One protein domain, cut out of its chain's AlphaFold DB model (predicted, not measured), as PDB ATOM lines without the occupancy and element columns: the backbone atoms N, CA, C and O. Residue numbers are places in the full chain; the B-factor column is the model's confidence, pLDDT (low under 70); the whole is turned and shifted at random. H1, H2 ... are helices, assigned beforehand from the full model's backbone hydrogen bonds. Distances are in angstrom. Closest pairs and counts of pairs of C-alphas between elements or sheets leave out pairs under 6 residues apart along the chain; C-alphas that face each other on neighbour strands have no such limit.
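Overview. This is residues 37 to 104 of the 104 residues of the protein "Putative secreted protein" of Amblyomma aureolatum (UniProt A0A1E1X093). The longest helix, H1, is the one on which most of the others meet: H3 and H5 pack on different sides of it, both crossing it steeply, while H2 turns off sharply at its last residues. H4 lies beside H2 and runs back the other way at a shallow tilt, and the loop of residues 75 to 80, between H3 and H4, sticks out. The printed part has 68 residues with five named helices, in the order H1, H2, H3, H4, H5, and no named strand; its class is all helix. It is compact, with a radius of gyration of the C-alphas of 11.2 A and spans of 28 by 24 by 20 A.

Arrangement. H1, residues 38 to 51, is the hub, touching three other helices. H3, residues 66 to 74, touches it at a steep tilt of 63 degrees, opposite ways; the closest C-alphas, those of Ser 42 and Arg 67, are 4.4 A apart. H5, residues 93 to 102, touches H1 at a steep tilt of 48 degrees, opposite ways, with the C-alphas of Cys 47 and Cys 99 closest at 5.7 A. H2, residues 53 to 62, and H1 touch only at the corner by their link, through residues 48 to 50 of H1 alone; the closest C-alphas are those of Ala 49 and Gln 56, 4.3 A apart. H4, residues 83 to 89, touches H2 at a shallow tilt of 30 degrees, opposite ways, and the C-alphas of Ala 55 and His 88 are closest at 6.4 A. H2 and H3 are close but not clearly touching, about perpendicular at 77 degrees. H4 is apart from H1 and from H3, and H4 and H5 meet only through their link. Every O i to N i+4 pair is within hydrogen-bond range in H1, H2 and H5, against 4 of 5 in H3 and 2 of 3 in H4.

Along the chain. H1 begins at C-alpha 38, at (78.431, 76.752, 37.371), and ends at C-alpha 51, at (66.472, 76.802, 21.372), 20.0 A away. From first to last C-alpha H2 measures 14.2 A, H3 12.7 A and H4 9.8 A. H5 measures 14.4 A and ends at C-alpha 102, at (65.216, 82.215, 32.256).

Size, cuts and confidence. The two C-alphas farthest apart, those of Pro 77 and Gln 102, are 28.8 A from each other. The printed part has no cut and ends at residue 104, the chain's last. The links H1 to H2, H2 to H3 and H4 to H5 are tight; the link H3 to H4, 8 residues, is short. The mean pLDDT of the printed part is 88.5, and residue 104 is under 70.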
ATOM      1  N   ASP A  37      77.400  81.383  38.558       93.44
ATOM      2  CA  ASP A  37      77.618  80.083  39.191       93.44
ATOM      3  C   ASP A  37      77.577  78.943  38.151       93.44
ATOM      4  O   ASP A  37      76.814  79.019  37.177       93.44
ATOM      5  N   PRO A  38      78.331  77.841  38.347       92.75
ATOM      6  CA  PRO A  38      78.431  76.752  37.371       92.75
ATOM      7  C   PRO A  38      77.082  76.216  36.873       92.75
ATOM      8  O   PRO A  38      76.923  75.965  35.679       92.75
ATOM      9  N   GLY A  39      76.089  76.104  37.762       93.75
ATOM     10  CA  GLY A  39      74.742  75.664  37.396       93.75
ATOM     11  C   GLY A  39      74.045  76.613  36.417       93.75
ATOM     12  O   GLY A  39      73.482  76.159  35.425       93.75
ATOM     13  N   ARG A  40      74.147  77.929  36.638       93.25
ATOM     14  CA  ARG A  40      73.542  78.950  35.768       93.25
ATOM     15  C   ARG A  40      74.226  79.018  34.407       93.25
ATOM     16  O   ARG A  40      73.544  79.160  33.396       93.25
ATOM     17  N   ARG A  41      75.553  78.853  34.356       93.88
ATOM     18  CA  ARG A  41      76.286  78.764  33.081       93.88
ATOM     19  C   ARG A  41      75.854  77.553  32.265       93.88
ATOM     20  O   ARG A  41      75.553  77.690  31.083       93.88
ATOM     21  N   SER A  42      75.766  76.390  32.911       94.81
ATOM     22  CA  SER A  42      75.294  75.162  32.271       94.81
ATOM     23  C   SER A  42      73.856  75.309  31.762       94.81
ATOM     24  O   SER A  42      73.575  74.955  30.619       94.81
ATOM     25  N   GLN A  43      72.962  75.912  32.552       95.19
ATOM     26  CA  GLN A  43      71.588  76.203  32.128       95.19
ATOM     27  C   GLN A  43      71.529  77.170  30.942       95.19
ATOM     28  O   GLN A  43      70.737  76.948  30.031       95.19
ATOM     29  N   LEU A  44      72.369  78.210  30.917       93.19
ATOM     30  CA  LEU A  44      72.430  79.148  29.795       93.19
ATOM     31  C   LEU A  44      72.825  78.439  28.498       93.19
ATOM     32  O   LEU A  44      72.136  78.567  27.489       93.19
ATOM     33  N   VAL A  45      73.913  77.663  28.544       93.75
ATOM     34  CA  VAL A  45      74.407  76.892  27.394       93.75
ATOM     35  C   VAL A  45      73.357  75.877  26.939       93.75
ATOM     36  O   VAL A  45      73.067  75.787  25.748       93.75
ATOM     37  N   GLY A  46      72.728  75.167  27.880       94.19
ATOM     38  CA  GLY A  46      71.663  74.210  27.587       94.19
ATOM     39  C   GLY A  46      70.420  74.861  26.977       94.19
ATOM     40  O   GLY A  46      69.846  74.317  26.040       94.19
ATOM     41  N   CYS A  47      70.026  76.048  27.448       94.50
ATOM     42  CA  CYS A  47      68.909  76.792  26.873       94.50
ATOM     43  C   CYS A  47      69.199  77.229  25.434       94.50
ATOM     44  O   CYS A  47      68.352  77.046  24.561       94.50
ATOM     45  N   ILE A  48      70.397  77.763  25.164       92.50
ATOM     46  CA  ILE A  48      70.789  78.191  23.812       92.50
ATOM     47  C   ILE A  48      70.777  76.994  22.858       92.50
ATOM     48  O   ILE A  48      70.204  77.091  21.773       92.50
ATOM     49  N   ALA A  49      71.341  75.859  23.275       92.38
ATOM     50  CA  ALA A  49      71.333  74.634  22.487       92.38
ATOM     51  C   ALA A  49      69.914  74.090  22.255       92.38
ATOM     52  O   ALA A  49      69.537  73.808  21.124       92.38
ATOM     53  N   GLY A  50      69.073  74.047  23.290       92.00
ATOM     54  CA  GLY A  50      67.680  73.609  23.154       92.00
ATOM     55  C   GLY A  50      66.826  74.527  22.271       92.00
ATOM     56  O   GLY A  50      65.857  74.076  21.664       92.00
ATOM     57  N   ALA A  51      67.179  75.810  22.177       91.25
ATOM     58  CA  ALA A  51      66.472  76.802  21.372       91.25
ATOM     59  C   ALA A  51      67.035  76.971  19.947       91.25
ATOM     60  O   ALA A  51      66.406  77.649  19.129       91.25
ATOM     61  N   ASN A  52      68.199  76.392  19.633       90.06
ATOM     62  CA  ASN A  52      68.844  76.515  18.330       90.06
ATOM     63  C   ASN A  52      69.525  75.209  17.892       90.06
ATOM     64  O   ASN A  52      70.471  74.734  18.514       90.06
ATOM     65  N   GLN A  53      69.101  74.678  16.743       89.44
ATOM     66  CA  GLN A  53      69.613  73.411  16.221       89.44
ATOM     67  C   GLN A  53      71.120  73.436  15.911       89.44
ATOM     68  O   GLN A  53      71.782  72.423  16.114       89.44
ATOM     69  N   GLN A  54      71.680  74.560  15.452       87.88
ATOM     70  CA  GLN A  54      73.118  74.663  15.169       87.88
ATOM     71  C   GLN A  54      73.941  74.622  16.462       87.88
ATOM     72  O   GLN A  54      74.951  73.927  16.527       87.88
ATOM     73  N   ALA A  55      73.484  75.298  17.518       87.62
ATOM     74  CA  ALA A  55      74.106  75.240  18.837       87.62
ATOM     75  C   ALA A  55      73.997  73.838  19.467       87.62
ATOM     76  O   ALA A  55      74.959  73.365  20.072       87.62
ATOM     77  N   GLN A  56      72.870  73.141  19.277       90.12
ATOM     78  CA  GLN A  56      72.734  71.737  19.685       90.12
ATOM     79  C   GLN A  56      73.719  70.834  18.937       90.12
ATOM     80  O   GLN A  56      74.458  70.075  19.556       90.12
ATOM     81  N   GLN A  57      73.786  70.962  17.610       89.69
ATOM     82  CA  GLN A  57      74.722  70.199  16.785       89.69
ATOM     83  C   GLN A  57      76.179  70.474  17.164       89.69
ATOM     84  O   GLN A  57      76.999  69.561  17.126       89.69
ATOM     85  N   PHE A  58      76.506  71.707  17.556       88.44
ATOM     86  CA  PHE A  58      77.833  72.054  18.051       88.44
ATOM     87  C   PHE A  58      78.181  71.306  19.346       88.44
ATOM     88  O   PHE A  58      79.271  70.735  19.436       88.44
ATOM     89  N   LEU A  59      77.266  71.254  20.324       88.06
ATOM     90  CA  LEU A  59      77.461  70.468  21.551       88.06
ATOM     91  C   LEU A  59      77.655  68.981  21.243       88.06
ATOM     92  O   LEU A  59      78.627  68.374  21.703       88.06
ATOM     93  N   ASP A  60      76.775  68.428  20.408       90.25
ATOM     94  CA  ASP A  60      76.805  67.019  20.024       90.25
ATOM     95  C   ASP A  60      78.116  66.675  19.299       90.25
ATOM     96  O   ASP A  60      78.763  65.674  19.608       90.25
ATOM     97  N   HIS A  61      78.567  67.538  18.379       89.19
ATOM     98  CA  HIS A  61      79.810  67.352  17.630       89.19
ATOM     99  C   HIS A  61      81.056  67.433  18.516       89.19
ATOM    100  O   HIS A  61      82.010  66.679  18.321       89.19
ATOM    101  N   LYS A  62      81.059  68.324  19.513       85.94
ATOM    102  CA  LYS A  62      82.146  68.414  20.496       85.94
ATOM    103  C   LYS A  62      82.171  67.217  21.449       85.94
ATOM    104  O   LYS A  62      83.173  67.045  22.141       85.94
ATOM    105  N   GLY A  63      81.101  66.419  21.498       86.12
ATOM    106  CA  GLY A  63      80.944  65.318  22.446       86.12
ATOM    107  C   GLY A  63      80.918  65.803  23.896       86.12
ATOM    108  O   GLY A  63      81.369  65.090  24.790       86.12
ATOM    109  N   LYS A  64      80.460  67.041  24.121       85.06
ATOM    110  CA  LYS A  64      80.440  67.694  25.433       85.06
ATOM    111  C   LYS A  64      79.016  68.061  25.798       85.06
ATOM    112  O   LYS A  64      78.267  68.566  24.966       85.06
ATOM    113  N   ASP A  65      78.667  67.861  27.061       91.81
ATOM    114  CA  ASP A  65      77.429  68.413  27.589       91.81
ATOM    115  C   ASP A  65      77.569  69.922  27.870       91.81
ATOM    116  O   ASP A  65      78.662  70.506  27.858       91.81
ATOM    117  N   ALA A  66      76.434  70.571  28.129       91.69
ATOM    118  CA  ALA A  66      76.380  72.003  28.397       91.69
ATOM    119  C   ALA A  66      77.217  72.421  29.619       91.69
ATOM    120  O   ALA A  66      77.731  73.539  29.661       91.69
ATOM    121  N   ARG A  67      77.361  71.542  30.620       94.06
ATOM    122  CA  ARG A  67      78.163  71.815  31.813       94.06
ATOM    123  C   ARG A  67      79.643  71.829  31.457       94.06
ATOM    124  O   ARG A  67      80.284  72.850  31.694       94.06
ATOM    125  N   THR A  68      80.157  70.758  30.856       94.00
ATOM    126  CA  THR A  68      81.564  70.649  30.454       94.00
ATOM    127  C   THR A  68      81.948  71.785  29.515       94.00
ATOM    128  O   THR A  68      82.950  72.453  29.757       94.00
ATOM    129  N   LEU A  69      81.119  72.089  28.506       92.81
ATOM    130  CA  LEU A  69      81.403  73.211  27.611       92.81
ATOM    131  C   LEU A  69      81.480  74.539  28.380       92.81
ATOM    132  O   LEU A  69      82.403  75.321  28.165       92.81
ATOM    133  N   SER A  70      80.532  74.801  29.283       93.56
ATOM    134  CA  SER A  70      80.507  76.052  30.045       93.56
ATOM    135  C   SER A  70      81.725  76.237  30.960       93.56
ATOM    136  O   SER A  70      82.186  77.362  31.157       93.56
ATOM    137  N   GLU A  71      82.260  75.139  31.499       94.06
ATOM    138  CA  GLU A  71      83.473  75.136  32.316       94.06
ATOM    139  C   GLU A  71      84.710  75.402  31.444       94.06
ATOM    140  O   GLU A  71      85.496  76.295  31.770       94.06
ATOM    141  N   ASP A  72      84.828  74.718  30.303       92.56
ATOM    142  CA  ASP A  72      85.952  74.863  29.369       92.56
ATOM    143  C   ASP A  72      86.097  76.289  28.832       92.56
ATOM    144  O   ASP A  72      87.208  76.821  28.770       92.56
ATOM    145  N   ILE A  73      84.979  76.941  28.482       91.31
ATOM    146  CA  ILE A  73      84.965  78.340  28.023       91.31
ATOM    147  C   ILE A  73      85.688  79.239  29.027       91.31
ATOM    148  O   ILE A  73      86.538  80.046  28.649       91.31
ATOM    149  N   CYS A  74      85.388  79.070  30.312       92.31
ATOM    150  CA  CYS A  74      85.926  79.913  31.372       92.31
ATOM    151  C   CYS A  74      87.349  79.550  31.807       92.31
ATOM    152  O   CYS A  74      87.965  80.316  32.547       92.31
ATOM    153  N   GLN A  75      87.885  78.419  31.347       91.94
ATOM    154  CA  GLN A  75      89.280  78.022  31.561       91.94
ATOM    155  C   GLN A  75      90.206  78.480  30.426       91.94
ATOM    156  O   GLN A  75      91.415  78.239  30.473       91.94
ATOM    157  N   THR A  76      89.675  79.160  29.406       86.12
ATOM    158  CA  THR A  76      90.495  79.673  28.309       86.12
ATOM    159  C   THR A  76      91.475  80.756  28.790       86.12
ATOM    160  O   THR A  76      91.089  81.703  29.479       86.12
ATOM    161  N   PRO A  77      92.763  80.690  28.395       81.25
ATOM    162  CA  PRO A  77      93.787  81.609  28.900       81.25
ATOM    163  C   PRO A  77      93.604  83.049  28.407       81.25
ATOM    164  O   PRO A  77      94.052  83.987  29.058       81.25
ATOM    165  N   LYS A  78      92.944  83.230  27.258       82.12
ATOM    166  CA  LYS A  78      92.726  84.538  26.630       82.12
ATOM    167  C   LYS A  78      91.559  85.330  27.242       82.12
ATOM    168  O   LYS A  78      91.301  86.424  26.764       82.12
ATOM    169  N   LYS A  79      90.866  84.791  28.259       84.75
ATOM    170  CA  LYS A  79      89.685  85.410  28.900       84.75
ATOM    171  C   LYS A  79      88.662  85.961  27.896       84.75
ATOM    172  O   LYS A  79      88.133  87.058  28.038       84.75
ATOM    173  N   GLN A  80      88.405  85.189  26.854       87.50
ATOM    174  CA  GLN A  80      87.495  85.549  25.780       87.50
ATOM    175  C   GLN A  80      86.806  84.284  25.290       87.50
ATOM    176  O   GLN A  80      87.347  83.182  25.429       87.50
ATOM    177  N   PHE A  81      85.631  84.428  24.683       86.62
ATOM    178  CA  PHE A  81      84.987  83.277  24.068       86.62
ATOM    179  C   PHE A  81      85.865  82.735  22.928       86.62
ATOM    180  O   PHE A  81      86.401  83.519  22.139       86.62
ATOM    181  N   PRO A  82      86.028  81.406  22.822       86.31
ATOM    182  CA  PRO A  82      86.628  80.786  21.648       86.31
ATOM    183  C   PRO A  82      85.955  81.268  20.357       86.31
ATOM    184  O   PRO A  82      84.729  81.348  20.297       86.31
ATOM    185  N   GLU A  83      86.739  81.532  19.308       85.12
ATOM    186  CA  GLU A  83      86.224  81.986  18.001       85.12
ATOM    187  C   GLU A  83      85.171  81.033  17.426       85.12
ATOM    188  O   GLU A  83      84.166  81.463  16.868       85.12
ATOM    189  N   GLU A  84      85.364  79.731  17.635       83.06
ATOM    190  CA  GLU A  84      84.408  78.699  17.239       83.06
ATOM    191  C   GLU A  84      83.051  78.828  17.934       83.06
ATOM    192  O   GLU A  84      82.048  78.435  17.363       83.06
ATOM    193  N   ILE A  85      82.992  79.376  19.147       84.75
ATOM    194  CA  ILE A  85      81.726  79.613  19.843       84.75
ATOM    195  C   ILE A  85      81.110  80.905  19.332       84.75
ATOM    196  O   ILE A  85      79.922  80.933  19.035       84.75
ATOM    197  N   LEU A  86      81.921  81.953  19.166       83.25
ATOM    198  CA  LEU A  86      81.468  83.237  18.633       83.25
ATOM    199  C   LEU A  86      80.771  83.081  17.276       83.25
ATOM    200  O   LEU A  86      79.701  83.652  17.083       83.25
ATOM    201  N   SER A  87      81.311  82.254  16.379       82.25
ATOM    202  CA  SER A  87      80.699  82.002  15.068       82.25
ATOM    203  C   SER A  87      79.343  81.292  15.138       82.25
ATOM    204  O   SER A  87      78.519  81.484  14.251       82.25
ATOM    205  N   HIS A  88      79.088  80.505  16.187       81.88
ATOM    206  CA  HIS A  88      77.802  79.834  16.403       81.88
ATOM    207  C   HIS A  88      76.810  80.693  17.194       81.88
ATOM    208  O   HIS A  88      75.623  80.384  17.212       81.88
ATOM    209  N   LEU A  89      77.279  81.750  17.861       80.75
ATOM    210  CA  LEU A  89      76.429  82.720  18.552       80.75
ATOM    211  C   LEU A  89      75.969  83.857  17.632       80.75
ATOM    212  O   LEU A  89      75.043  84.591  17.999       80.75
ATOM    213  N   ASP A  90      76.579  84.003  16.455       79.56
ATOM    214  CA  ASP A  90      76.164  85.000  15.474       79.56
ATOM    215  C   ASP A  90      74.697  84.786  15.063       79.56
ATOM    216  O   ASP A  90      74.235  83.670  14.833       79.56
ATOM    217  N   GLY A  91      73.919  85.868  15.059       80.00
ATOM    218  CA  GLY A  91      72.472  85.815  14.831       80.00
ATOM    219  C   GLY A  91      71.623  85.213  15.968       80.00
ATOM    220  O   GLY A  91      70.399  85.191  15.847       80.00
ATOM    221  N   LEU A  92      72.206  84.775  17.095       84.88
ATOM    222  CA  LEU A  92      71.456  84.183  18.218       84.88
ATOM    223  C   LEU A  92      71.078  85.175  19.328       84.88
ATOM    224  O   LEU A  92      70.600  84.752  20.380       84.88
ATOM    225  N   GLN A  93      71.249  86.485  19.127       84.88
ATOM    226  CA  GLN A  93      71.040  87.500  20.175       84.88
ATOM    227  C   GLN A  93      69.675  87.403  20.868       84.88
ATOM    228  O   GLN A  93      69.609  87.427  22.097       84.88
ATOM    229  N   ASP A  94      68.588  87.224  20.113       87.31
ATOM    230  CA  ASP A  94      67.247  87.093  20.696       87.31
ATOM    231  C   ASP A  94      67.091  85.816  21.531       87.31
ATOM    232  O   ASP A  94      66.411  85.806  22.560       87.31
ATOM    233  N   ILE A  95      67.739  84.725  21.116       88.50
ATOM    234  CA  ILE A  95      67.747  83.462  21.860       88.50
ATOM    235  C   ILE A  95      68.556  83.624  23.144       88.50
ATOM    236  O   ILE A  95      68.046  83.305  24.216       88.50
ATOM    237  N   ILE A  96      69.763  84.188  23.054       88.25
ATOM    238  CA  ILE A  96      70.633  84.456  24.202       88.25
ATOM    239  C   ILE A  96      69.898  85.335  25.214       88.25
ATOM    240  O   ILE A  96      69.829  84.985  26.390       88.25
ATOM    241  N   LYS A  97      69.269  86.428  24.768       87.75
ATOM    242  CA  LYS A  97      68.503  87.331  25.634       87.75
ATOM    243  C   LYS A  97      67.367  86.610  26.362       87.75
ATOM    244  O   LYS A  97      67.229  86.776  27.571       87.75
ATOM    245  N   ARG A  98      66.582  85.787  25.656       91.00
ATOM    246  CA  ARG A  98      65.516  84.978  26.277       91.00
ATOM    247  C   ARG A  98      66.076  83.970  27.278       91.00
ATOM    248  O   ARG A  98      65.530  83.844  28.368       91.00
ATOM    249  N   CYS A  99      67.169  83.293  26.946       90.81
ATOM    250  CA  CYS A  99      67.792  82.315  27.834       90.81
ATOM    251  C   CYS A  99      68.390  82.956  29.091       90.81
ATOM    252  O   CYS A  99      68.220  82.427  30.185       90.81
ATOM    253  N   VAL A 100      69.015  84.131  28.972       88.88
ATOM    254  CA  VAL A 100      69.503  84.901  30.127       88.88
ATOM    255  C   VAL A 100      68.352  85.266  31.068       88.88
ATOM    256  O   VAL A 100      68.516  85.182  32.279       88.88
ATOM    257  N   GLN A 101      67.173  85.612  30.545       88.62
ATOM    258  CA  GLN A 101      65.995  85.901  31.375       88.62
ATOM    259  C   GLN A 101      65.454  84.670  32.122       88.62
ATOM    260  O   GLN A 101      64.801  84.833  33.146       88.62
ATOM    261  N   GLN A 102      65.709  83.452  31.635       86.19
ATOM    262  CA  GLN A 102      65.216  82.215  32.256       86.19
ATOM    263  C   GLN A 102      66.084  81.711  33.414       86.19
ATOM    264  O   GLN A 102      65.613  80.914  34.221       86.19
ATOM    265  N   ILE A 103      67.341  82.149  33.489       82.19
ATOM    266  CA  ILE A 103      68.306  81.707  34.513       82.19
ATOM    267  C   ILE A 103      68.523  82.737  35.634       82.19
ATOM    268  O   ILE A 103      69.310  82.483  36.554       82.19
ATOM    269  N   GLN A 104      67.885  83.909  35.519       66.44
ATOM    270  CA  GLN A 104      67.946  85.001  36.495       66.44
ATOM    271  C   GLN A 104      67.193  84.662  37.780       66.44
ATOM    272  O   GLN A 104      66.052  84.163  37.693       66.44
TER     273      GLN A 104